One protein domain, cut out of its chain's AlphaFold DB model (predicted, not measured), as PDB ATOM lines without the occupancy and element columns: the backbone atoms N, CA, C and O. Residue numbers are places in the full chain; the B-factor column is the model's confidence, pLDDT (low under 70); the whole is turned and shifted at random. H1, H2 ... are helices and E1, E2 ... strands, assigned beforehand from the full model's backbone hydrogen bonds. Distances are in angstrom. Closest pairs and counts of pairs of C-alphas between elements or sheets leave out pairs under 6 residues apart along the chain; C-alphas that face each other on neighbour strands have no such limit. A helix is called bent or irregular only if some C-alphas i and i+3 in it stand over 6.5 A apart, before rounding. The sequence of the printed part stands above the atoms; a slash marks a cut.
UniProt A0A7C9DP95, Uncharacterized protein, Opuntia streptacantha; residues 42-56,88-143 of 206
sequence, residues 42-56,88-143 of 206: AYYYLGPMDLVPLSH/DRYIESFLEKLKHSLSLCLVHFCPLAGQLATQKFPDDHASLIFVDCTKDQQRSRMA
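AT A GLANCE: This is residues 42 to 56 and 88 to 143 of the 206 residues of an uncharacterized protein of Opuntia streptacantha (UniProt A0A7C9DP95). A long strand hairpin, E2 and E3, and a long helix, H2, are set nearly end to end and make the long axis, with residues 88 to 102 of H2 sticking out at one end and the hairpin's tip, residues 121 to 126, at the other. The short strand E1 widens the hairpin into a small three-stranded sheet beside the end of E3, and the short helix H1 sits off to one side of that sheet. You have 71 residues printed, with two named helices and three named strands in the order E1, H1, H2, E2, E3; the sheet runs E1, E3, E2, antiparallel throughout, and the class is mixed, helices and strands. The whole is loose, with a radius of gyration of the C-alphas of 16.1 A, and spans 57 by 24 by 20 A.

IN THESE COORDINATES: Start at C-alpha 43, at (-18.135, 22.987, 55.052), where E1 begins; it covers residues 43 to 45, 6.4 A long. A tight link leads to H1, residues 48 to 54, 10.2 A long; it is neither bent nor irregular, but only just: C-alphas 50 and 53 are 6.4 A apart. Beyond the cut, find C-alpha 88 at (-30.314, 6.104, 22.046); from there H2 runs over residues 88 to 108, 31.1 A. A short link brings you to E2, residues 115 to 121, 19.5 A long. After a tight link E3 covers residues 126 to 132, 18.5 A long, and ends at C-alpha 132, at (-19.061, 18.381, 53.942).

HOW THE PARTS SIT: Look first at the inner strand E3. With E2 it forms an antiparallel hairpin at 158 degrees; C-alphas 127 and 120 face each other at 4.4 A, and N 117 and O 130 are within hydrogen-bond range at 2.8 A. E1 is its other antiparallel neighbour, at 134 degrees, where C-alphas 45 and 130 face each other at 4.2 A and N 44 and O 131 are 2.9 A apart, within hydrogen-bond range. H1 is only just on the sheet, with 5 pairs of C-alphas within 10 A, and only grazes it with its residues 48 to 54. H2 is not on the sheet, and it is apart from E1, E3 and H1. In H2, 15 of 17 O i to N i+4 pairs are within hydrogen-bond range; in H1 0 of 3 are, beside 2 of 4 O i to N i+3 pairs.

THE WHOLE: The C-alphas of Arg 89 and Asp 123 are the two farthest apart, at 57.7 A. Without the stretches that stand free, residues 88 to 102 and 121 to 126, the body spans 30 by 19 by 16 A. Residues 57 to 87 are not printed, and C-alphas 56 and 88 are 36.3 A apart across this cut. Of the links printed whole, no link is long. The mean pLDDT of the printed part is 70.6; look for values under 70 at residues 42, 48 to 56, 88 and 134 to 143.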
ATOM      1  N   ALA A  42     -15.075  24.239  52.429       65.25
ATOM      2  CA  ALA A  42     -15.033  22.830  52.790       65.25
ATOM      3  C   ALA A  42     -16.305  22.350  53.515       65.25
ATOM      4  O   ALA A  42     -16.661  21.174  53.436       65.25
ATOM      5  N   TYR A  43     -16.992  23.272  54.198       71.50
ATOM      6  CA  TYR A  43     -18.135  22.987  55.052       71.50
ATOM      7  C   TYR A  43     -19.222  24.057  54.921       71.50
ATOM      8  O   TYR A  43     -18.931  25.253  54.972       71.50
ATOM      9  N   TYR A  44     -20.481  23.627  54.824       77.31
ATOM     10  CA  TYR A  44     -21.660  24.493  54.878       77.31
ATOM     11  C   TYR A  44     -22.493  24.175  56.124       77.31
ATOM     12  O   TYR A  44     -23.098  23.108  56.218       77.31
ATOM     13  N   TYR A  45     -22.508  25.079  57.101       76.56
ATOM     14  CA  TYR A  45     -23.243  24.886  58.354       76.56
ATOM     15  C   TYR A  45     -24.733  25.150  58.162       76.56
ATOM     16  O   TYR A  45     -25.114  26.186  57.622       76.56
ATOM     17  N   LEU A  46     -25.568  24.223  58.631       72.75
ATOM     18  CA  LEU A  46     -27.019  24.348  58.537       72.75
ATOM     19  C   LEU A  46     -27.573  25.030  59.782       72.75
ATOM     20  O   LEU A  46     -27.302  24.608  60.910       72.75
ATOM     21  N   GLY A  47     -28.364  26.081  59.577       72.31
ATOM     22  CA  GLY A  47     -29.090  26.730  60.657       72.31
ATOM     23  C   GLY A  47     -30.304  25.899  61.088       72.31
ATOM     24  O   GLY A  47     -30.771  25.040  60.340       72.31
ATOM     25  N   PRO A  48     -30.897  26.178  62.262       65.50
ATOM     26  CA  PRO A  48     -32.083  25.462  62.738       65.50
ATOM     27  C   PRO A  48     -33.242  25.429  61.730       65.50
ATOM     28  O   PRO A  48     -33.949  24.430  61.642       65.50
ATOM     29  N   MET A  49     -33.409  26.491  60.934       67.88
ATOM     30  CA  MET A  49     -34.449  26.575  59.900       67.88
ATOM     31  C   MET A  49     -34.202  25.636  58.714       67.88
ATOM     32  O   MET A  49     -35.162  25.141  58.126       67.88
ATOM     33  N   ASP A  50     -32.941  25.336  58.409       65.81
ATOM     34  CA  ASP A  50     -32.553  24.427  57.325       65.81
ATOM     35  C   ASP A  50     -32.686  22.955  57.746       65.81
ATOM     36  O   ASP A  50     -32.814  22.066  56.905       65.81
ATOM     37  N   LEU A  51     -32.705  22.687  59.059       63.06
ATOM     38  CA  LEU A  51     -32.869  21.349  59.636       63.06
ATOM     39  C   LEU A  51     -34.326  20.876  59.662       63.06
ATOM     40  O   LEU A  51     -34.580  19.674  59.586       63.06
ATOM     41  N   VAL A  52     -35.289  21.799  59.746       62.25
ATOM     42  CA  VAL A  52     -36.725  21.473  59.740       62.25
ATOM     43  C   VAL A  52     -37.114  20.606  58.530       62.25
ATOM     44  O   VAL A  52     -37.705  19.543  58.748       62.25
ATOM     45  N   PRO A  53     -36.762  20.959  57.275       60.50
ATOM     46  CA  PRO A  53     -37.093  20.132  56.115       60.50
ATOM     47  C   PRO A  53     -36.259  18.849  56.011       60.50
ATOM     48  O   PRO A  53     -36.718  17.900  55.385       60.50
ATOM     49  N   LEU A  54     -35.074  18.777  56.630       63.03
ATOM     50  CA  LEU A  54     -34.247  17.560  56.613       63.03
ATOM     51  C   LEU A  54     -34.856  16.401  57.407       63.03
ATOM     52  O   LEU A  54     -34.490  15.251  57.187       63.03
ATOM     53  N   SER A  55     -35.775  16.700  58.326       55.59
ATOM     54  CA  SER A  55     -36.526  15.685  59.070       55.59
ATOM     55  C   SER A  55     -37.656  15.036  58.260       55.59
ATOM     56  O   SER A  55     -38.234  14.051  58.715       55.59
ATOM     57  N   HIS A  56     -37.988  15.581  57.083       54.91
ATOM     58  CA  HIS A  56     -38.952  14.979  56.168       54.91
ATOM     59  C   HIS A  56     -38.286  13.944  55.261       54.91
ATOM     60  O   HIS A  56     -37.113  14.070  54.908       54.91
ATOM     61  N   ASP A  88     -31.433   6.275  21.113       69.12
ATOM     62  CA  ASP A  88     -30.314   6.104  22.046       69.12
ATOM     63  C   ASP A  88     -29.283   7.245  21.940       69.12
ATOM     64  O   ASP A  88     -28.893   7.821  22.953       69.12
ATOM     65  N   ARG A  89     -28.900   7.659  20.721       73.00
ATOM     66  CA  ARG A  89     -27.950   8.774  20.518       73.00
ATOM     67  C   ARG A  89     -28.510  10.122  20.973       73.00
ATOM     68  O   ARG A  89     -27.757  10.972  21.452       73.00
ATOM     69  N   TYR A  90     -29.815  10.334  20.808       75.31
ATOM     70  CA  TYR A  90     -30.476  11.544  21.293       75.31
ATOM     71  C   TYR A  90     -30.507  11.573  22.826       75.31
ATOM     72  O   TYR A  90     -30.137  12.583  23.428       75.31
ATOM     73  N   ILE A  91     -30.881  10.454  23.454       78.12
ATOM     74  CA  ILE A  91     -30.893  10.296  24.911       78.12
ATOM     75  C   ILE A  91     -29.485  10.493  25.481       78.12
ATOM     76  O   ILE A  91     -29.327  11.222  26.458       78.12
ATOM     77  N   GLU A  92     -28.456   9.918  24.859       80.62
ATOM     78  CA  GLU A  92     -27.060  10.122  25.256       80.62
ATOM     79  C   GLU A  92     -26.654  11.599  25.174       80.62
ATOM     80  O   GLU A  92     -26.158  12.151  26.155       80.62
ATOM     81  N   SER A  93     -26.926  12.278  24.054       78.50
ATOM     82  CA  SER A  93     -26.603  13.705  23.901       78.50
ATOM     83  C   SER A  93     -27.333  14.581  24.924       78.50
ATOM     84  O   SER A  93     -26.740  15.499  25.498       78.50
ATOM     85  N   PHE A  94     -28.606  14.284  25.191       76.81
ATOM     86  CA  PHE A  94     -29.388  14.964  26.216       76.81
ATOM     87  C   PHE A  94     -28.805  14.743  27.619       76.81
ATOM     88  O   PHE A  94     -28.638  15.706  28.369       76.81
ATOM     89  N   LEU A  95     -28.456  13.500  27.964       79.31
ATOM     90  CA  LEU A  95     -27.845  13.172  29.251       79.31
ATOM     91  C   LEU A  95     -26.505  13.888  29.437       79.31
ATOM     92  O   LEU A  95     -26.251  14.401  30.524       79.31
ATOM     93  N   GLU A  96     -25.672  13.979  28.401       82.50
ATOM     94  CA  GLU A  96     -24.393  14.694  28.480       82.50
ATOM     95  C   GLU A  96     -24.585  16.204  28.690       82.50
ATOM     96  O   GLU A  96     -23.954  16.783  29.579       82.50
ATOM     97  N   LYS A  97     -25.521  16.843  27.975       79.62
ATOM     98  CA  LYS A  97     -25.864  18.263  28.205       79.62
ATOM     99  C   LYS A  97     -26.415  18.502  29.613       79.62
ATOM    100  O   LYS A  97     -26.074  19.499  30.256       79.62
ATOM    101  N   LEU A  98     -27.242  17.586  30.115       78.69
ATOM    102  CA  LEU A  98     -27.779  17.665  31.470       78.69
ATOM    103  C   LEU A  98     -26.662  17.543  32.514       78.69
ATOM    104  O   LEU A  98     -26.597  18.358  33.429       78.69
ATOM    105  N   LYS A  99     -25.753  16.572  32.369       81.44
ATOM    106  CA  LYS A  99     -24.597  16.430  33.267       81.44
ATOM    107  C   LYS A  99     -23.715  17.674  33.236       81.44
ATOM    108  O   LYS A  99     -23.295  18.131  34.293       81.44
ATOM    109  N   HIS A 100     -23.457  18.223  32.052       82.25
ATOM    110  CA  HIS A 100     -22.618  19.406  31.891       82.25
ATOM    111  C   HIS A 100     -23.232  20.642  32.562       82.25
ATOM    112  O   HIS A 100     -22.605  21.233  33.436       82.25
ATOM    113  N   SER A 101     -24.483  20.981  32.241       77.81
ATOM    114  CA  SER A 101     -25.187  22.118  32.864       77.81
ATOM    115  C   SER A 101     -25.289  21.982  34.387       77.81
ATOM    116  O   SER A 101     -25.098  22.941  35.136       77.81
ATOM    117  N   LEU A 102     -25.524  20.765  34.869       78.06
ATOM    118  CA  LEU A 102     -25.581  20.469  36.290       78.06
ATOM    119  C   LEU A 102     -24.209  20.603  36.961       78.06
ATOM    120  O   LEU A 102     -24.122  21.147  38.057       78.06
ATOM    121  N   SER A 103     -23.142  20.174  36.289       79.81
ATOM    122  CA  SER A 103     -21.756  20.353  36.732       79.81
ATOM    123  C   SER A 103     -21.396  21.831  36.915       79.81
ATOM    124  O   SER A 103     -20.771  22.177  37.917       79.81
ATOM    125  N   LEU A 104     -21.860  22.706  36.017       78.62
ATOM    126  CA  LEU A 104     -21.713  24.161  36.145       78.62
ATOM    127  C   LEU A 104     -22.508  24.702  37.338       78.62
ATOM    128  O   LEU A 104     -21.970  25.408  38.186       78.62
ATOM    129  N   CYS A 105     -23.778  24.308  37.468       76.00
ATOM    130  CA  CYS A 105     -24.627  24.759  38.573       76.00
ATOM    131  C   CYS A 105     -24.050  24.377  39.944       76.00
ATOM    132  O   CYS A 105     -24.156  25.140  40.903       76.00
ATOM    133  N   LEU A 106     -23.431  23.202  40.056       74.12
ATOM    134  CA  LEU A 106     -22.859  22.728  41.312       74.12
ATOM    135  C   LEU A 106     -21.674  23.568  41.811       74.12
ATOM    136  O   LEU A 106     -21.365  23.487  42.999       74.12
ATOM    137  N   VAL A 107     -21.040  24.377  40.957       73.75
ATOM    138  CA  VAL A 107     -19.994  25.326  41.376       73.75
ATOM    139  C   VAL A 107     -20.591  26.379  42.309       73.75
ATOM    140  O   VAL A 107     -20.097  26.596  43.413       73.75
ATOM    141  N   HIS A 108     -21.734  26.947  41.922       71.38
ATOM    142  CA  HIS A 108     -22.449  27.938  42.727       71.38
ATOM    143  C   HIS A 108     -23.313  27.305  43.835       71.38
ATOM    144  O   HIS A 108     -23.583  27.938  44.855       71.38
ATOM    145  N   PHE A 109     -23.731  26.045  43.664       72.19
ATOM    146  CA  PHE A 109     -24.563  25.294  44.614       72.19
ATOM    147  C   PHE A 109     -23.827  24.101  45.232       72.19
ATOM    148  O   PHE A 109     -24.360  22.992  45.315       72.19
ATOM    149  N   CYS A 110     -22.611  24.346  45.719       70.50
ATOM    150  CA  CYS A 110     -21.737  23.327  46.302       70.50
ATOM    151  C   CYS A 110     -22.407  22.423  47.374       70.50
ATOM    152  O   CYS A 110     -22.178  21.212  47.335       70.50
ATOM    153  N   PRO A 111     -23.312  22.915  48.257       73.12
ATOM    154  CA  PRO A 111     -23.999  22.054  49.227       73.12
ATOM    155  C   PRO A 111     -24.839  20.922  48.608       73.12
ATOM    156  O   PRO A 111     -25.099  19.925  49.276       73.12
ATOM    157  N   LEU A 112     -25.251  21.026  47.338       73.62
ATOM    158  CA  LEU A 112     -25.984  19.959  46.640       73.62
ATOM    159  C   LEU A 112     -25.081  18.789  46.221       73.62
ATOM    160  O   LEU A 112     -25.567  17.673  46.029       73.62
ATOM    161  N   ALA A 113     -23.780  19.048  46.077       74.44
ATOM    162  CA  ALA A 113     -22.757  18.051  45.779       74.44
ATOM    163  C   ALA A 113     -22.023  17.553  47.032       74.44
ATOM    164  O   ALA A 113     -21.148  16.696  46.910       74.44
ATOM    165  N   GLY A 114     -22.351  18.068  48.219       74.50
ATOM    166  CA  GLY A 114     -21.735  17.657  49.476       74.50
ATOM    167  C   GLY A 114     -22.507  16.559  50.212       74.50
ATOM    168  O   GLY A 114     -23.612  16.163  49.830       74.50
ATOM    169  N   GLN A 115     -21.916  16.060  51.296       78.69
ATOM    170  CA  GLN A 115     -22.509  15.047  52.163       78.69
ATOM    171  C   GLN A 115     -22.958  15.662  53.490       78.69
ATOM    172  O   GLN A 115     -22.177  16.324  54.168       78.69
ATOM    173  N   LEU A 116     -24.198  15.396  53.909       77.06
ATOM    174  CA  LEU A 116     -24.663  15.792  55.237       77.06
ATOM    175  C   LEU A 116     -23.881  15.029  56.318       77.06
ATOM    176  O   LEU A 116     -23.890  13.797  56.358       77.06
ATOM    177  N   ALA A 117     -23.227  15.771  57.202       77.44
ATOM    178  CA  ALA A 117     -22.445  15.277  58.319       77.44
ATOM    179  C   ALA A 117     -22.990  15.832  59.641       77.44
ATOM    180  O   ALA A 117     -23.578  16.913  59.717       77.44
ATOM    181  N   THR A 118     -22.809  15.063  60.710       80.38
ATOM    182  CA  THR A 118     -23.202  15.462  62.062       80.38
ATOM    183  C   THR A 118     -22.063  15.171  63.018       80.38
ATOM    184  O   THR A 118     -21.619  14.029  63.136       80.38
ATOM    185  N   GLN A 119     -21.610  16.201  63.721       78.81
ATOM    186  CA  GLN A 119     -20.633  16.100  64.791       78.81
ATOM    187  C   GLN A 119     -21.350  16.277  66.127       78.81
ATOM    188  O   GLN A 119     -22.056  17.261  66.331       78.81
ATOM    189  N   LYS A 120     -21.194  15.313  67.033       79.12
ATOM    190  CA  LYS A 120     -21.797  15.356  68.369       79.12
ATOM    191  C   LYS A 120     -20.744  15.761  69.394       79.12
ATOM    192  O   LYS A 120     -19.632  15.243  69.352       79.12
ATOM    193  N   PHE A 121     -21.127  16.632  70.318       82.19
ATOM    194  CA  PHE A 121     -20.331  17.052  71.466       82.19
ATOM    195  C   PHE A 121     -20.984  16.457  72.719       82.19
ATOM    196  O   PHE A 121     -21.962  17.020  73.219       82.19
ATOM    197  N   PRO A 122     -20.535  15.270  73.170       76.25
ATOM    198  CA  PRO A 122     -21.193  14.539  74.251       76.25
ATOM    199  C   PRO A 122     -21.155  15.291  75.585       76.25
ATOM    200  O   PRO A 122     -22.113  15.185  76.343       76.25
ATOM    201  N   ASP A 123     -20.108  16.082  75.825       83.00
ATOM    202  CA  ASP A 123     -19.928  16.840  77.069       83.00
ATOM    203  C   ASP A 123     -20.859  18.065  77.160       83.00
ATOM    204  O   ASP A 123     -21.316  18.410  78.245       83.00
ATOM    205  N   ASP A 124     -21.215  18.665  76.019       78.12
ATOM    206  CA  ASP A 124     -22.053  19.873  75.941       78.12
ATOM    207  C   ASP A 124     -23.521  19.576  75.585       78.12
ATOM    208  O   ASP A 124     -24.317  20.494  75.380       78.12
ATOM    209  N   HIS A 125     -23.895  18.297  75.440       75.62
ATOM    210  CA  HIS A 125     -25.187  17.873  74.875       75.62
ATOM    211  C   HIS A 125     -25.533  18.565  73.538       75.62
ATOM    212  O   HIS A 125     -26.704  18.738  73.194       75.62
ATOM    213  N   ALA A 126     -24.515  18.946  72.764       74.75
ATOM    214  CA  ALA A 126     -24.668  19.713  71.535       74.75
ATOM    215  C   ALA A 126     -24.389  18.853  70.295       74.75
ATOM    216  O   ALA A 126     -23.693  17.836  70.336       74.75
ATOM    217  N   SER A 127     -24.958  19.241  69.156       74.56
ATOM    218  CA  SER A 127     -24.682  18.618  67.859       74.56
ATOM    219  C   SER A 127     -24.579  19.689  66.784       74.56
ATOM    220  O   SER A 127     -25.427  20.572  66.699       74.56
ATOM    221  N   LEU A 128     -23.540  19.594  65.964       77.56
ATOM    222  CA  LEU A 128     -23.291  20.457  64.823       77.56
ATOM    223  C   LEU A 128     -23.604  19.682  63.550       77.56
ATOM    224  O   LEU A 128     -23.076  18.589  63.336       77.56
ATOM    225  N   ILE A 129     -24.472  20.243  62.718       78.00
ATOM    226  CA  ILE A 129     -24.884  19.645  61.451       78.00
ATOM    227  C   ILE A 129     -24.377  20.543  60.329       78.00
ATOM    228  O   ILE A 129     -24.601  21.755  60.328       78.00
ATOM    229  N   PHE A 130     -23.670  19.943  59.382       77.62
ATOM    230  CA  PHE A 130     -23.069  20.651  58.263       77.62
ATOM    231  C   PHE A 130     -23.026  19.758  57.031       77.62
ATOM    232  O   PHE A 130     -23.117  18.536  57.127       77.62
ATOM    233  N   VAL A 131     -22.881  20.364  55.863       78.44
ATOM    234  CA  VAL A 131     -22.601  19.663  54.617       78.44
ATOM    235  C   VAL A 131     -21.099  19.716  54.376       78.44
ATOM    236  O   VAL A 131     -20.521  20.798  54.314       78.44
ATOM    237  N   ASP A 132     -20.468  18.551  54.289       76.06
ATOM    238  CA  ASP A 132     -19.061  18.381  53.942       76.06
ATOM    239  C   ASP A 132     -18.931  18.327  52.418       76.06
ATOM    240  O   ASP A 132     -19.422  17.395  51.774       76.06
ATOM    241  N   CYS A 133     -18.299  19.345  51.845       71.81
ATOM    242  CA  CYS A 133     -18.067  19.457  50.406       71.81
ATOM    243  C   CYS A 133     -16.692  18.901  49.991       71.81
ATOM    244  O   CYS A 133     -16.358  18.921  48.804       71.81
ATOM    245  N   THR A 134     -15.892  18.417  50.952       68.06
ATOM    246  CA  THR A 134     -14.526  17.906  50.732       68.06
ATOM    247  C   THR A 134     -14.442  16.393  50.675       68.06
ATOM    248  O   THR A 134     -13.619  15.862  49.928       68.06
ATOM    249  N   LYS A 135     -15.279  15.688  51.443       53.75
ATOM    250  CA  LYS A 135     -15.307  14.226  51.421       53.75
ATOM    251  C   LYS A 135     -15.909  13.737  50.124       53.75
ATOM    252  O   LYS A 135     -17.043  14.074  49.796       53.75
ATOM    253  N   ASP A 136     -15.111  12.940  49.421       49.97
ATOM    254  CA  ASP A 136     -15.460  12.016  48.352       49.97
ATOM    255  C   ASP A 136     -16.867  12.255  47.789       49.97
ATOM    256  O   ASP A 136     -17.848  11.641  48.216       49.97
ATOM    257  N   GLN A 137     -16.945  13.123  46.772       51.19
ATOM    258  CA  GLN A 137     -18.128  13.437  45.944       51.19
ATOM    259  C   GLN A 137     -18.772  12.203  45.259       51.19
ATOM    260  O   GLN A 137     -19.534  12.326  44.305       51.19
ATOM    261  N   GLN A 138     -18.435  10.990  45.697       43.50
ATOM    262  CA  GLN A 138     -18.947   9.711  45.229       43.50
ATOM    263  C   GLN A 138     -20.240   9.280  45.932       43.50
ATOM    264  O   GLN A 138     -20.844   8.301  45.509       43.50
ATOM    265  N   ARG A 139     -20.674   9.954  47.011       43.88
ATOM    266  CA  ARG A 139     -21.884   9.547  47.761       43.88
ATOM    267  C   ARG A 139     -22.951  10.628  47.901       43.88
ATOM    268  O   ARG A 139     -23.960  10.410  48.577       43.88
ATOM    269  N   SER A 140     -22.765  11.758  47.238       45.31
ATOM    270  CA  SER A 140     -23.746  12.837  47.197       45.31
ATOM    271  C   SER A 140     -24.920  12.390  46.332       45.31
ATOM    272  O   SER A 140     -24.901  12.480  45.106       45.31
ATOM    273  N   ARG A 141     -25.940  11.813  46.976       44.66
ATOM    274  CA  ARG A 141     -27.223  11.530  46.331       44.66
ATOM    275  C   ARG A 141     -27.869  12.883  46.084       44.66
ATOM    276  O   ARG A 141     -28.347  13.509  47.024       44.66
ATOM    277  N   MET A 142     -27.809  13.340  44.840       39.25
ATOM    278  CA  MET A 142     -28.390  14.603  44.415       39.25
ATOM    279  C   MET A 142     -29.826  14.756  44.914       39.25
ATOM    280  O   MET A 142     -30.753  14.133  44.395       39.25
ATOM    281  N   ALA A 143     -30.022  15.641  45.884       41.28
ATOM    282  CA  ALA A 143     -31.310  16.260  46.112       41.28
ATOM    283  C   ALA A 143     -31.395  17.440  45.142       41.28
ATOM    284  O   ALA A 143     -30.996  18.558  45.456       41.28
TER     285      ALA A 143